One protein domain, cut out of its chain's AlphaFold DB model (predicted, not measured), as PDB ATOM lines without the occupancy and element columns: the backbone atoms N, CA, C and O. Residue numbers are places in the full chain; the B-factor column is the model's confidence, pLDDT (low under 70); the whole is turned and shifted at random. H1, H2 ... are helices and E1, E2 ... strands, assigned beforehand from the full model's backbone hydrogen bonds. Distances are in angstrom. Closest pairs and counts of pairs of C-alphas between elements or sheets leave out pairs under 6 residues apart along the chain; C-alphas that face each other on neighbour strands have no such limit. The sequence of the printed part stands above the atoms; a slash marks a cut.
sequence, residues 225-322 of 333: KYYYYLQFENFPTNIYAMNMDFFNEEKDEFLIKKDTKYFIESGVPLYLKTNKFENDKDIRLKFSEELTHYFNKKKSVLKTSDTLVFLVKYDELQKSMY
ATOM      1  N   LYS A 225     187.551 183.067 228.859       92.75
ATOM      2  CA  LYS A 225     186.685 182.712 227.734       92.75
ATOM      3  C   LYS A 225     185.232 182.571 228.159       92.75
ATOM      4  O   LYS A 225     184.922 182.103 229.256       92.75
ATOM      5  N   TYR A 226     184.341 182.939 227.250       90.88
ATOM      6  CA  TYR A 226     182.902 182.817 227.401       90.88
ATOM      7  C   TYR A 226     182.313 182.088 226.203       90.88
ATOM      8  O   TYR A 226     182.783 182.230 225.078       90.88
ATOM      9  N   TYR A 227     181.216 181.380 226.464       91.06
ATOM     10  CA  TYR A 227     180.336 180.833 225.439       91.06
ATOM     11  C   TYR A 227     179.120 181.740 225.286       91.06
ATOM     12  O   TYR A 227     178.344 181.912 226.244       91.06
ATOM     13  N   TYR A 228     178.973 182.328 224.101       92.31
ATOM     14  CA  TYR A 228     177.873 183.223 223.750       92.31
ATOM     15  C   TYR A 228     177.634 183.240 222.237       92.31
ATOM     16  O   TYR A 228     178.477 182.790 221.465       92.31
ATOM     17  N   TYR A 229     176.482 183.752 221.804       93.06
ATOM     18  CA  TYR A 229     176.237 184.006 220.385       93.06
ATOM     19  C   TYR A 229     176.474 185.466 220.038       93.06
ATOM     20  O   TYR A 229     176.065 186.353 220.776       93.06
ATOM     21  N   LEU A 230     177.065 185.711 218.881       93.56
ATOM     22  CA  LEU A 230     177.144 187.015 218.244       93.56
ATOM     23  C   LEU A 230     176.067 187.110 217.161       93.56
ATOM     24  O   LEU A 230     175.907 186.184 216.362       93.56
ATOM     25  N   GLN A 231     175.340 188.224 217.128       92.69
ATOM     26  CA  GLN A 231     174.314 188.496 216.123       92.69
ATOM     27  C   GLN A 231     174.425 189.938 215.622       92.69
ATOM     28  O   GLN A 231     174.628 190.859 216.413       92.69
ATOM     29  N   PHE A 232     174.259 190.122 214.312       90.31
ATOM     30  CA  PHE A 232     174.265 191.427 213.653       90.31
ATOM     31  C   PHE A 232     172.854 191.816 213.205       90.31
ATOM     32  O   PHE A 232     172.152 191.004 212.601       90.31
ATOM     33  N   GLU A 233     172.456 193.064 213.450       90.38
ATOM     34  CA  GLU A 233     171.153 193.609 213.050       90.38
ATOM     35  C   GLU A 233     171.282 194.953 212.329       90.38
ATOM     36  O   GLU A 233     172.120 195.792 212.668       90.38
ATOM     37  N   ASN A 234     170.400 195.161 211.348       88.44
ATOM     38  CA  ASN A 234     170.212 196.413 210.605       88.44
ATOM     39  C   ASN A 234     171.448 196.941 209.854       88.44
ATOM     40  O   ASN A 234     171.515 198.126 209.538       88.44
ATOM     41  N   PHE A 235     172.424 196.089 209.538       86.62
ATOM     42  CA  PHE A 235     173.577 196.504 208.739       86.62
ATOM     43  C   PHE A 235     173.201 196.712 207.264       86.62
ATOM     44  O   PHE A 235     172.477 195.886 206.696       86.62
ATOM     45  N   PRO A 236     173.704 197.781 206.622       85.50
ATOM     46  CA  PRO A 236     173.509 198.001 205.197       85.50
ATOM     47  C   PRO A 236     174.316 196.983 204.376       85.50
ATOM     48  O   PRO A 236     175.347 196.476 204.813       85.50
ATOM     49  N   THR A 237     173.862 196.688 203.156       84.38
ATOM     50  CA  THR A 237     174.424 195.616 202.311       84.38
ATOM     51  C   THR A 237     175.866 195.857 201.859       84.38
ATOM     52  O   THR A 237     176.534 194.915 201.439       84.38
ATOM     53  N   ASN A 238     176.355 197.097 201.920       83.81
ATOM     54  CA  ASN A 238     177.748 197.445 201.628       83.81
ATOM     55  C   ASN A 238     178.716 197.051 202.761       83.81
ATOM     56  O   ASN A 238     179.916 196.956 202.513       83.81
ATOM     57  N   ILE A 239     178.216 196.778 203.972       86.19
ATOM     58  CA  ILE A 239     179.008 196.301 205.109       86.19
ATOM     59  C   ILE A 239     178.750 194.803 205.280       86.19
ATOM     60  O   ILE A 239     177.760 194.383 205.874       86.19
ATOM     61  N   TYR A 240     179.652 193.988 204.735       87.19
ATOM     62  CA  TYR A 240     179.461 192.536 204.639       87.19
ATOM     63  C   TYR A 240     180.305 191.725 205.630       87.19
ATOM     64  O   TYR A 240     180.136 190.507 205.701       87.19
ATOM     65  N   ALA A 241     181.203 192.360 206.390       90.12
ATOM     66  CA  ALA A 241     181.973 191.694 207.436       90.12
ATOM     67  C   ALA A 241     182.335 192.630 208.599       90.12
ATOM     68  O   ALA A 241     182.479 193.846 208.438       90.12
ATOM     69  N   MET A 242     182.509 192.029 209.773       90.62
ATOM     70  CA  MET A 242     182.959 192.663 211.003       90.62
ATOM     71  C   MET A 242     184.219 191.960 211.499       90.62
ATOM     72  O   MET A 242     184.179 190.773 211.816       90.62
ATOM     73  N   ASN A 243     185.313 192.704 211.617       92.06
ATOM     74  CA  ASN A 243     186.496 192.248 212.336       92.06
ATOM     75  C   ASN A 243     186.294 192.532 213.820       92.06
ATOM     76  O   ASN A 243     185.858 193.630 214.184       92.06
ATOM     77  N   MET A 244     186.609 191.554 214.657       93.62
ATOM     78  CA  MET A 244     186.522 191.685 216.100       93.62
ATOM     79  C   MET A 244     187.833 191.286 216.748       93.62
ATOM     80  O   MET A 244     188.342 190.196 216.487       93.62
ATOM     81  N   ASP A 245     188.295 192.143 217.651       94.56
ATOM     82  CA  ASP A 245     189.374 191.827 218.579       94.56
ATOM     83  C   ASP A 245     188.745 191.594 219.952       94.56
ATOM     84  O   ASP A 245     187.791 192.286 220.330       94.56
ATOM     85  N   PHE A 246     189.277 190.644 220.711       95.88
ATOM     86  CA  PHE A 246     188.798 190.300 222.046       95.88
ATOM     87  C   PHE A 246     189.808 190.716 223.118       95.88
ATOM     88  O   PHE A 246     190.997 190.864 222.855       95.88
ATOM     89  N   PHE A 247     189.345 190.879 224.357       94.31
ATOM     90  CA  PHE A 247     190.201 191.207 225.500       94.31
ATOM     91  C   PHE A 247     191.257 190.139 225.806       94.31
ATOM     92  O   PHE A 247     192.213 190.467 226.490       94.31
ATOM     93  N   ASN A 248     191.107 188.896 225.330       95.12
ATOM     94  CA  ASN A 248     192.136 187.848 225.404       95.12
ATOM     95  C   ASN A 248     193.032 187.791 224.149       95.12
ATOM     96  O   ASN A 248     193.643 186.757 223.878       95.12
ATOM     97  N   GLU A 249     193.047 188.870 223.360       95.19
ATOM     98  CA  GLU A 249     193.828 189.057 222.127       95.19
ATOM     99  C   GLU A 249     193.482 188.101 220.977       95.19
ATOM    100  O   GLU A 249     194.096 188.147 219.913       95.19
ATOM    101  N   GLU A 250     192.465 187.249 221.125       95.94
ATOM    102  CA  GLU A 250     191.913 186.549 219.970       95.94
ATOM    103  C   GLU A 250     191.342 187.564 218.965       95.94
ATOM    104  O   GLU A 250     190.888 188.654 219.328       95.94
ATOM    105  N   LYS A 251     191.356 187.190 217.685       95.06
ATOM    106  CA  LYS A 251     190.829 187.987 216.574       95.06
ATOM    107  C   LYS A 251     190.041 187.082 215.642       95.06
ATOM    108  O   LYS A 251     190.423 185.924 215.430       95.06
ATOM    109  N   ASP A 252     188.940 187.593 215.112       93.56
ATOM    110  CA  ASP A 252     188.184 186.893 214.076       93.56
ATOM    111  C   ASP A 252     187.451 187.856 213.136       93.56
ATOM    112  O   ASP A 252     187.133 188.993 213.497       93.56
ATOM    113  N   GLU A 253     187.133 187.370 211.939       92.38
ATOM    114  CA  GLU A 253     186.262 188.056 210.990       92.38
ATOM    115  C   GLU A 253     184.938 187.309 210.853       92.38
ATOM    116  O   GLU A 253     184.877 186.141 210.474       92.38
ATOM    117  N   PHE A 254     183.847 188.028 211.088       92.38
ATOM    118  CA  PHE A 254     182.502 187.501 210.944       92.38
ATOM    119  C   PHE A 254     181.825 188.133 209.742       92.38
ATOM    120  O   PHE A 254     181.697 189.353 209.658       92.38
ATOM    121  N   LEU A 255     181.338 187.304 208.822       91.81
ATOM    122  CA  LEU A 255     180.469 187.789 207.757       91.81
ATOM    123  C   LEU A 255     179.176 188.334 208.371       91.81
ATOM    124  O   LEU A 255     178.592 187.725 209.259       91.81
ATOM    125  N   ILE A 256     178.701 189.471 207.890       89.88
ATOM    126  CA  ILE A 256     177.436 190.033 208.345       89.88
ATOM    127  C   ILE A 256     176.338 189.442 207.472       89.88
ATOM    128  O   ILE A 256     176.218 189.743 206.285       89.88
ATOM    129  N   LYS A 257     175.547 188.552 208.068       88.06
ATOM    130  CA  LYS A 257     174.403 187.909 207.425       88.06
ATOM    131  C   LYS A 257     173.173 188.094 208.294       88.06
ATOM    132  O   LYS A 257     173.219 187.861 209.503       88.06
ATOM    133  N   LYS A 258     172.069 188.493 207.663       81.75
ATOM    134  CA  LYS A 258     170.780 188.640 208.335       81.75
ATOM    135  C   LYS A 258     170.401 187.324 209.030       81.75
ATOM    136  O   LYS A 258     170.632 186.249 208.477       81.75
ATOM    137  N   ASP A 259     169.873 187.432 210.247       80.38
ATOM    138  CA  ASP A 259     169.363 186.318 211.060       80.38
ATOM    139  C   ASP A 259     170.396 185.214 211.375       80.38
ATOM    140  O   ASP A 259     170.045 184.131 211.843       80.38
ATOM    141  N   THR A 260     171.691 185.480 211.157       88.06
ATOM    142  CA  THR A 260     172.765 184.531 211.467       88.06
ATOM    143  C   THR A 260     173.304 184.776 212.870       88.06
ATOM    144  O   THR A 260     173.616 185.906 213.249       88.06
ATOM    145  N   LYS A 261     173.438 183.689 213.635       92.00
ATOM    146  CA  LYS A 261     174.084 183.679 214.948       92.00
ATOM    147  C   LYS A 261     175.405 182.936 214.854       92.00
ATOM    148  O   LYS A 261     175.437 181.780 214.438       92.00
ATOM    149  N   TYR A 262     176.474 183.584 215.285       94.00
ATOM    150  CA  TYR A 262     177.805 182.998 215.364       94.00
ATOM    151  C   TYR A 262     178.033 182.509 216.784       94.00
ATOM    152  O   TYR A 262     177.900 183.293 217.719       94.00
ATOM    153  N   PHE A 263     178.333 181.226 216.965       94.38
ATOM    154  CA  PHE A 263     178.745 180.726 218.273       94.38
ATOM    155  C   PHE A 263     180.190 181.143 218.535       94.38
ATOM    156  O   PHE A 263     181.067 180.864 217.718       94.38
ATOM    157  N   ILE A 264     180.418 181.815 219.660       93.75
ATOM    158  CA  ILE A 264     181.718 182.346 220.051       93.75
ATOM    159  C   ILE A 264     182.208 181.608 221.292       93.75
ATOM    160  O   ILE A 264     181.502 181.526 222.299       93.75
ATOM    161  N   GLU A 265     183.443 181.121 221.205       93.38
ATOM    162  CA  GLU A 265     184.258 180.644 222.320       93.38
ATOM    163  C   GLU A 265     185.524 181.506 222.371       93.38
ATOM    164  O   GLU A 265     186.549 181.176 221.778       93.38
ATOM    165  N   SER A 266     185.416 182.672 223.003       94.75
ATOM    166  CA  SER A 266     186.488 183.674 223.049       94.75
ATOM    167  C   SER A 266     186.324 184.587 224.266       94.75
ATOM    168  O   SER A 266     185.377 184.437 225.049       94.75
ATOM    169  N   GLY A 267     187.251 185.528 224.435       94.12
ATOM    170  CA  GLY A 267     187.142 186.612 225.399       94.12
ATOM    171  C   GLY A 267     185.994 187.577 225.099       94.12
ATOM    172  O   GLY A 267     185.209 187.416 224.165       94.12
ATOM    173  N   VAL A 268     185.886 188.612 225.924       93.88
ATOM    174  CA  VAL A 268     184.906 189.689 225.729       93.88
ATOM    175  C   VAL A 268     185.335 190.561 224.543       93.88
ATOM    176  O   VAL A 268     186.533 190.802 224.403       93.88
ATOM    177  N   PRO A 269     184.417 191.058 223.693       94.31
ATOM    178  CA  PRO A 269     184.777 191.973 222.611       94.31
ATOM    179  C   PRO A 269     185.510 193.220 223.121       94.31
ATOM    180  O   PRO A 269     185.053 193.867 224.060       94.31
ATOM    181  N   LEU A 270     186.621 193.571 222.477       92.75
ATOM    182  CA  LEU A 270     187.420 194.767 222.748       92.75
ATOM    183  C   LEU A 270     187.284 195.786 221.612       92.75
ATOM    184  O   LEU A 270     187.011 196.957 221.877       92.75
ATOM    185  N   TYR A 271     187.430 195.347 220.360       91.00
ATOM    186  CA  TYR A 271     187.241 196.201 219.189       91.00
ATOM    187  C   TYR A 271     186.241 195.602 218.211       91.00
ATOM    188  O   TYR A 271     186.206 194.392 218.002       91.00
ATOM    189  N   LEU A 272     185.470 196.479 217.569       90.38
ATOM    190  CA  LEU A 272     184.694 196.182 216.368       90.38
ATOM    191  C   LEU A 272     185.187 197.073 215.237       90.38
ATOM    192  O   LEU A 272     185.282 198.293 215.408       90.38
ATOM    193  N   LYS A 273     185.456 196.478 214.077       88.25
ATOM    194  CA  LYS A 273     185.836 197.210 212.871       88.25
ATOM    195  C   LYS A 273     185.138 196.646 211.641       88.25
ATOM    196  O   LYS A 273     185.382 195.504 211.249       88.25
ATOM    197  N   THR A 274     184.333 197.474 210.982       85.88
ATOM    198  CA  THR A 274     183.718 197.110 209.700       85.88
ATOM    199  C   THR A 274     184.771 196.987 208.605       85.88
ATOM    200  O   THR A 274     185.824 197.632 208.644       85.88
ATOM    201  N   ASN A 275     184.505 196.148 207.610       74.31
ATOM    202  CA  ASN A 275     185.316 196.114 206.401       74.31
ATOM    203  C   ASN A 275     185.090 197.365 205.526       74.31
ATOM    204  O   ASN A 275     184.031 197.987 205.558       74.31
ATOM    205  N   LYS A 276     186.128 197.764 204.781       63.31
ATOM    206  CA  LYS A 276     186.166 199.005 203.996       63.31
ATOM    207  C   LYS A 276     185.727 198.761 202.546       63.31
ATOM    208  O   LYS A 276     186.172 197.790 201.939       63.31
ATOM    209  N   PHE A 277     184.961 199.696 201.983       49.50
ATOM    210  CA  PHE A 277     184.982 200.046 200.555       49.50
ATOM    211  C   PHE A 277     185.346 201.535 200.423       49.50
ATOM    212  O   PHE A 277     185.123 202.314 201.347       49.50
ATOM    213  N   GLU A 278     185.961 201.903 199.300       46.53
ATOM    214  CA  GLU A 278     186.840 203.068 199.071       46.53
ATOM    215  C   GLU A 278     186.372 204.474 199.501       46.53
ATOM    216  O   GLU A 278     187.219 205.359 199.519       46.53
ATOM    217  N   ASN A 279     185.124 204.713 199.923       49.81
ATOM    218  CA  ASN A 279     184.623 206.069 200.207       49.81
ATOM    219  C   ASN A 279     183.783 206.254 201.491       49.81
ATOM    220  O   ASN A 279     183.355 207.378 201.747       49.81
ATOM    221  N   ASP A 280     183.581 205.229 202.329       54.66
ATOM    222  CA  ASP A 280     182.830 205.368 203.594       54.66
ATOM    223  C   ASP A 280     183.744 205.383 204.832       54.66
ATOM    224  O   ASP A 280     184.805 204.752 204.867       54.66
ATOM    225  N   LYS A 281     183.337 206.131 205.868       61.44
ATOM    226  CA  LYS A 281     184.052 206.211 207.153       61.44
ATOM    227  C   LYS A 281     184.103 204.824 207.811       61.44
ATOM    228  O   LYS A 281     183.057 204.244 208.089       61.44
ATOM    229  N   ASP A 282     185.308 204.333 208.109       68.62
ATOM    230  CA  ASP A 282     185.518 203.127 208.925       68.62
ATOM    231  C   ASP A 282     184.774 203.276 210.264       68.62
ATOM    232  O   ASP A 282     185.112 204.157 211.061       68.62
ATOM    233  N   ILE A 283     183.820 202.387 210.557       76.69
ATOM    234  CA  ILE A 283     183.253 202.300 211.904       76.69
ATOM    235  C   ILE A 283     184.240 201.510 212.748       76.69
ATOM    236  O   ILE A 283     184.500 200.331 212.489       76.69
ATOM    237  N   ARG A 284     184.802 202.178 213.754       81.56
ATOM    238  CA  ARG A 284     185.677 201.573 214.757       81.56
ATOM    239  C   ARG A 284     185.107 201.865 216.129       81.56
ATOM    240  O   ARG A 284     185.011 203.026 216.516       81.56
ATOM    241  N   LEU A 285     184.750 200.816 216.856       86.06
ATOM    242  CA  LEU A 285     184.315 200.922 218.242       86.06
ATOM    243  C   LEU A 285     185.327 200.216 219.135       86.06
ATOM    244  O   LEU A 285     185.715 199.088 218.848       86.06
ATOM    245  N   LYS A 286     185.734 200.889 220.213       88.31
ATOM    246  CA  LYS A 286     186.515 200.310 221.306       88.31
ATOM    247  C   LYS A 286     185.629 200.210 222.538       88.31
ATOM    248  O   LYS A 286     185.038 201.210 222.942       88.31
ATOM    249  N   PHE A 287     185.571 199.036 223.145       88.31
ATOM    250  CA  PHE A 287     184.900 198.837 224.422       88.31
ATOM    251  C   PHE A 287     185.844 199.127 225.591       88.31
ATOM    252  O   PHE A 287     187.054 198.909 225.506       88.31
ATOM    253  N   SER A 288     185.289 199.646 226.686       88.75
ATOM    254  CA  SER A 288     186.023 199.837 227.937       88.75
ATOM    255  C   SER A 288     186.198 198.510 228.678       88.75
ATOM    256  O   SER A 288     185.445 197.555 228.469       88.75
ATOM    257  N   GLU A 289     187.164 198.464 229.599       86.88
ATOM    258  CA  GLU A 289     187.398 197.291 230.455       86.88
ATOM    259  C   GLU A 289     186.151 196.925 231.289       86.88
ATOM    260  O   GLU A 289     185.950 195.760 231.631       86.88
ATOM    261  N   GLU A 290     185.251 197.883 231.547       87.69
ATOM    262  CA  GLU A 290     183.980 197.670 232.255       87.69
ATOM    263  C   GLU A 290     183.077 196.634 231.572       87.69
ATOM    264  O   GLU A 290     182.317 195.932 232.251       87.69
ATOM    265  N   LEU A 291     183.181 196.470 230.246       87.75
ATOM    266  CA  LEU A 291     182.424 195.444 229.528       87.75
ATOM    267  C   LEU A 291     182.790 194.037 230.022       87.75
ATOM    268  O   LEU A 291     181.919 193.169 230.111       87.75
ATOM    269  N   THR A 292     184.045 193.815 230.428       88.06
ATOM    270  CA  THR A 292     184.468 192.535 231.011       88.06
ATOM    271  C   THR A 292     183.757 192.257 232.336       88.06
ATOM    272  O   THR A 292     183.317 191.131 232.586       88.06
ATOM    273  N   HIS A 293     183.564 193.280 233.173       85.81
ATOM    274  CA  HIS A 293     182.811 193.159 234.418       85.81
ATOM    275  C   HIS A 293     181.334 192.861 234.141       85.81
ATOM    276  O   HIS A 293     180.745 191.977 234.767       85.81
ATOM    277  N   TYR A 294     180.750 193.542 233.155       86.31
ATOM    278  CA  TYR A 294     179.372 193.315 232.742       86.31
ATOM    279  C   TYR A 294     179.145 191.875 232.248       86.31
ATOM    280  O   TYR A 294     178.203 191.220 232.698       86.31
ATOM    281  N   PHE A 295     180.024 191.350 231.386       87.50
ATOM    282  CA  PHE A 295     179.965 189.961 230.912       87.50
ATOM    283  C   PHE A 295     180.034 188.961 232.070       87.50
ATOM    284  O   PHE A 295     179.198 188.058 232.149       87.50
ATOM    285  N   ASN A 296     180.974 189.157 233.001       84.88
ATOM    286  CA  ASN A 296     181.094 188.327 234.202       84.88
ATOM    287  C   ASN A 296     179.791 188.326 235.020       84.88
ATOM    288  O   ASN A 296     179.270 187.260 235.353       84.88
ATOM    289  N   LYS A 297     179.248 189.514 235.310       86.50
ATOM    290  CA  LYS A 297     178.026 189.683 236.107       86.50
ATOM    291  C   LYS A 297     176.803 189.078 235.424       86.50
ATOM    292  O   LYS A 297     175.993 188.434 236.081       86.50
ATOM    293  N   LYS A 298     176.646 189.273 234.111       84.81
ATOM    294  CA  LYS A 298     175.545 188.658 233.362       84.81
ATOM    295  C   LYS A 298     175.670 187.146 233.350       84.81
ATOM    296  O   LYS A 298     174.707 186.464 233.672       84.81
ATOM    297  N   LYS A 299     176.856 186.605 233.068       81.12
ATOM    298  CA  LYS A 299     177.044 185.152 233.032       81.12
ATOM    299  C   LYS A 299     176.763 184.489 234.384       81.12
ATOM    300  O   LYS A 299     176.217 183.395 234.391       81.12
ATOM    301  N   SER A 300     177.070 185.147 235.505       83.19
ATOM    302  CA  SER A 300     176.842 184.587 236.845       83.19
ATOM    303  C   SER A 300     175.371 184.497 237.262       83.19
ATOM    304  O   SER A 300     175.069 183.794 238.219       83.19
ATOM    305  N   VAL A 301     174.465 185.222 236.595       85.81
ATOM    306  CA  VAL A 301     173.023 185.216 236.913       85.81
ATOM    307  C   VAL A 301     172.184 184.406 235.923       85.81
ATOM    308  O   VAL A 301     171.009 184.164 236.187       85.81
ATOM    309  N   LEU A 302     172.770 183.983 234.798       82.94
ATOM    310  CA  LEU A 302     172.094 183.161 233.796       82.94
ATOM    311  C   LEU A 302     171.856 181.746 234.333       82.94
ATOM    312  O   LEU A 302     172.752 181.127 234.911       82.94
ATOM    313  N   LYS A 303     170.654 181.209 234.107       80.88
ATOM    314  CA  LYS A 303     170.360 179.798 234.379       80.88
ATOM    315  C   LYS A 303     171.097 178.921 233.371       80.88
ATOM    316  O   LYS A 303     171.479 179.370 232.294       80.88
ATOM    317  N   THR A 304     171.239 177.634 233.678       73.25
ATOM    318  CA  THR A 304     171.905 176.656 232.799       73.25
ATOM    319  C   THR A 304     171.286 176.571 231.395       73.25
ATOM    320  O   THR A 304     171.986 176.248 230.443       73.25
ATOM    321  N   SER A 305     169.992 176.877 231.254       76.25
ATOM    322  CA  SER A 305     169.276 176.934 229.972       76.25
ATOM    323  C   SER A 305     169.501 178.221 229.179       76.25
ATOM    324  O   SER A 305     169.196 178.265 227.985       76.25
ATOM    325  N   ASP A 306     169.976 179.280 229.828       81.25
ATOM    326  CA  ASP A 306     169.987 180.608 229.239       81.25
ATOM    327  C   ASP A 306     171.252 180.807 228.409       81.25
ATOM    328  O   ASP A 306     172.348 180.334 228.723       81.25
ATOM    329  N   THR A 307     171.100 181.538 227.312       81.25
ATOM    330  CA  THR A 307     172.176 181.758 226.354       81.25
ATOM    331  C   THR A 307     172.476 183.243 226.253       81.25
ATOM    332  O   THR A 307     171.604 184.039 225.913       81.25
ATOM    333  N   LEU A 308     173.726 183.618 226.517       88.00
ATOM    334  CA  LEU A 308     174.178 184.993 226.338       88.00
ATOM    335  C   LEU A 308     174.256 185.310 224.838       88.00
ATOM    336  O   LEU A 308     174.861 184.548 224.079       88.00
ATOM    337  N   VAL A 309     173.665 186.429 224.421       89.50
ATOM    338  CA  VAL A 309     173.745 186.934 223.046       89.50
ATOM    339  C   VAL A 309     174.356 188.330 223.069       89.50
ATOM    340  O   VAL A 309     173.818 189.246 223.683       89.50
ATOM    341  N   PHE A 310     175.487 188.495 222.393       91.00
ATOM    342  CA  PHE A 310     176.083 189.789 222.112       91.00
ATOM    343  C   PHE A 310     175.485 190.331 220.813       91.00
ATOM    344  O   PHE A 310     175.801 189.861 219.716       91.00
ATOM    345  N   LEU A 311     174.566 191.280 220.956       90.94
ATOM    346  CA  LEU A 311     173.830 191.864 219.845       90.94
ATOM    347  C   LEU A 311     174.515 193.140 219.366       90.94
ATOM    348  O   LEU A 311     174.663 194.087 220.133       90.94
ATOM    349  N   VAL A 312     174.887 193.179 218.090       89.31
ATOM    350  CA  VAL A 312     175.483 194.353 217.453       89.31
ATOM    351  C   VAL A 312     174.468 194.938 216.480       89.31
ATOM    352  O   VAL A 312     174.157 194.317 215.463       89.31
ATOM    353  N   LYS A 313     173.957 196.136 216.773       89.00
ATOM    354  CA  LYS A 313     173.017 196.842 215.891       89.00
ATOM    355  C   LYS A 313     173.694 198.014 215.202       89.00
ATOM    356  O   LYS A 313     174.307 198.853 215.862       89.00
ATOM    357  N   TYR A 314     173.527 198.116 213.889       85.44
ATOM    358  CA  TYR A 314     174.117 199.200 213.106       85.44
ATOM    359  C   TYR A 314     173.668 200.595 213.574       85.44
ATOM    360  O   TYR A 314     174.497 201.487 213.750       85.44
ATOM    361  N   ASP A 315     172.375 200.764 213.867       83.38
ATOM    362  CA  ASP A 315     171.811 202.051 214.301       83.38
ATOM    363  C   ASP A 315     172.364 202.514 215.658       83.38
ATOM    364  O   ASP A 315     172.473 203.712 215.925       83.38
ATOM    365  N   GLU A 316     172.710 201.568 216.534       80.81
ATOM    366  CA  GLU A 316     173.327 201.845 217.834       80.81
ATOM    367  C   GLU A 316     174.822 202.156 217.667       80.81
ATOM    368  O   GLU A 316     175.312 203.124 218.252       80.81
ATOM    369  N   LEU A 317     175.523 201.433 216.781       75.88
ATOM    370  CA  LEU A 317     176.923 201.711 216.443       75.88
ATOM    371  C   LEU A 317     177.121 203.133 215.902       75.88
ATOM    372  O   LEU A 317     178.030 203.840 216.343       75.88
ATOM    373  N   GLN A 318     176.243 203.577 214.999       71.25
ATOM    374  CA  GLN A 318     176.266 204.935 214.443       71.25
ATOM    375  C   GLN A 318     176.111 206.010 215.529       71.25
ATOM    376  O   GLN A 318     176.786 207.037 215.486       71.25
ATOM    377  N   LYS A 319     175.282 205.755 216.549       68.12
ATOM    378  CA  LYS A 319     175.109 206.657 217.700       68.12
ATOM    379  C   LYS A 319     176.341 206.661 218.613       68.12
ATOM    380  O   LYS A 319     176.743 207.724 219.083       68.12
ATOM    381  N   SER A 320     176.982 205.505 218.824       59.75
ATOM    382  CA  SER A 320     178.209 205.409 219.638       59.75
ATOM    383  C   SER A 320     179.474 205.955 219.011       59.75
ATOM    384  O   SER A 320     180.450 206.165 219.728       59.75
ATOM    385  N   MET A 321     179.480 206.277 217.714       49.59
ATOM    386  CA  MET A 321     180.589 207.062 217.160       49.59
ATOM    387  C   MET A 321     180.766 208.414 217.884       49.59
ATOM    388  O   MET A 321     181.813 209.041 217.748       49.59
ATOM    389  N   TYR A 322     179.789 208.813 218.712       36.25
ATOM    390  CA  TYR A 322     179.822 209.996 219.566       36.25
ATOM    391  C   TYR A 322     179.830 209.704 221.090       36.25
ATOM    392  O   TYR A 322     179.868 210.653 221.868       36.25
TER     393      TYR A 322
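Overview. This is residues 225 to 322 of the 333 residues of the protein "DUF2931 family protein" of Flavobacteriaceae bacterium 10Alg115 (UniProt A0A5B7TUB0). Two twisted sheets, E3 E2 E5 E6 and E4 E1 E7, stand as the two walls of an open, incomplete barrel: the edge strands E3 and E4 come near each other on one side, and H2 sits in the gap between E6 and E7 on the other. H1 lies across one end of the walls, and the loop of residues 275 to 283 reaches out at the other end; residues 300 to 305, at the end of H1 and after it, stick out. The printed part has 98 residues, with two named helices and seven named strands in the order E1 E2 E3 E4 E5 E6 H1 E7 H2. The larger sheet, in the order E3 E2 E5 E6, is antiparallel, the smaller, in the order E4 E1 E7, is mixed, and the class is mixed, helices and strands. The whole is compact, with a radius of gyration of the C-alphas of 13.7 A, and its outline is elongated, spanning 44 by 27 by 24 A.

Along the chain. The larger sheet has E3, residues 251 to 255, E2, residues 241 to 246 and 16.2 A long, E5, residues 269 to 274 and 13.9 A, and E6, residues 284 to 286. The smaller has E4, residues 261 to 266 and 14.8 A, E1, residues 226 to 233 and 21.5 A, and E7, residues 309 to 313. H1, residues 290 to 301, is 17.2 A long, and H2, residues 314 to 320, is 9.9 A. E1 begins at C-alpha 226 (182.902, 182.817, 227.401), and H2 ends at C-alpha 320 (178.209, 205.409, 219.638).

Arrangement. E2 and E5 are antiparallel, with N 243 and O 273 2.8 A apart, within hydrogen-bond range. The hairpin E2 and E3 has N 242 and O 254 at 2.8 A, and the hairpin E5 and E6 has N 272 and O 285 at 2.9 A. E4 and E1 are antiparallel, with N 230 and O 262 at 2.8 A; E1 and E7 are parallel, with N 310 and O 229 at 2.7 A. The closest C-alphas of E3 and E4, Phe 254 and Tyr 262, are 7.9 A apart. H1 only grazes both sheets, the larger with residues 291 to 295 and the smaller with residues 295 to 299. H2 only grazes the larger sheet; the closest C-alphas of E6 and H2, Leu 285 and Leu 317, are 7.6 A apart. E6 and E7 are apart, and so are H1 and H2. Of the O i to N i+4 pairs, 7 of 8 in H1 and 2 of 3 in H2 are within hydrogen-bond range.

Size, cuts and confidence. The two C-alphas farthest apart, those of Asn 279 and Thr 304, are 45.7 A apart. The printed part has no cut and no long link. The mean pLDDT of the printed part is 84.4; residues 276 to 282 and 319 to 322 are under 70.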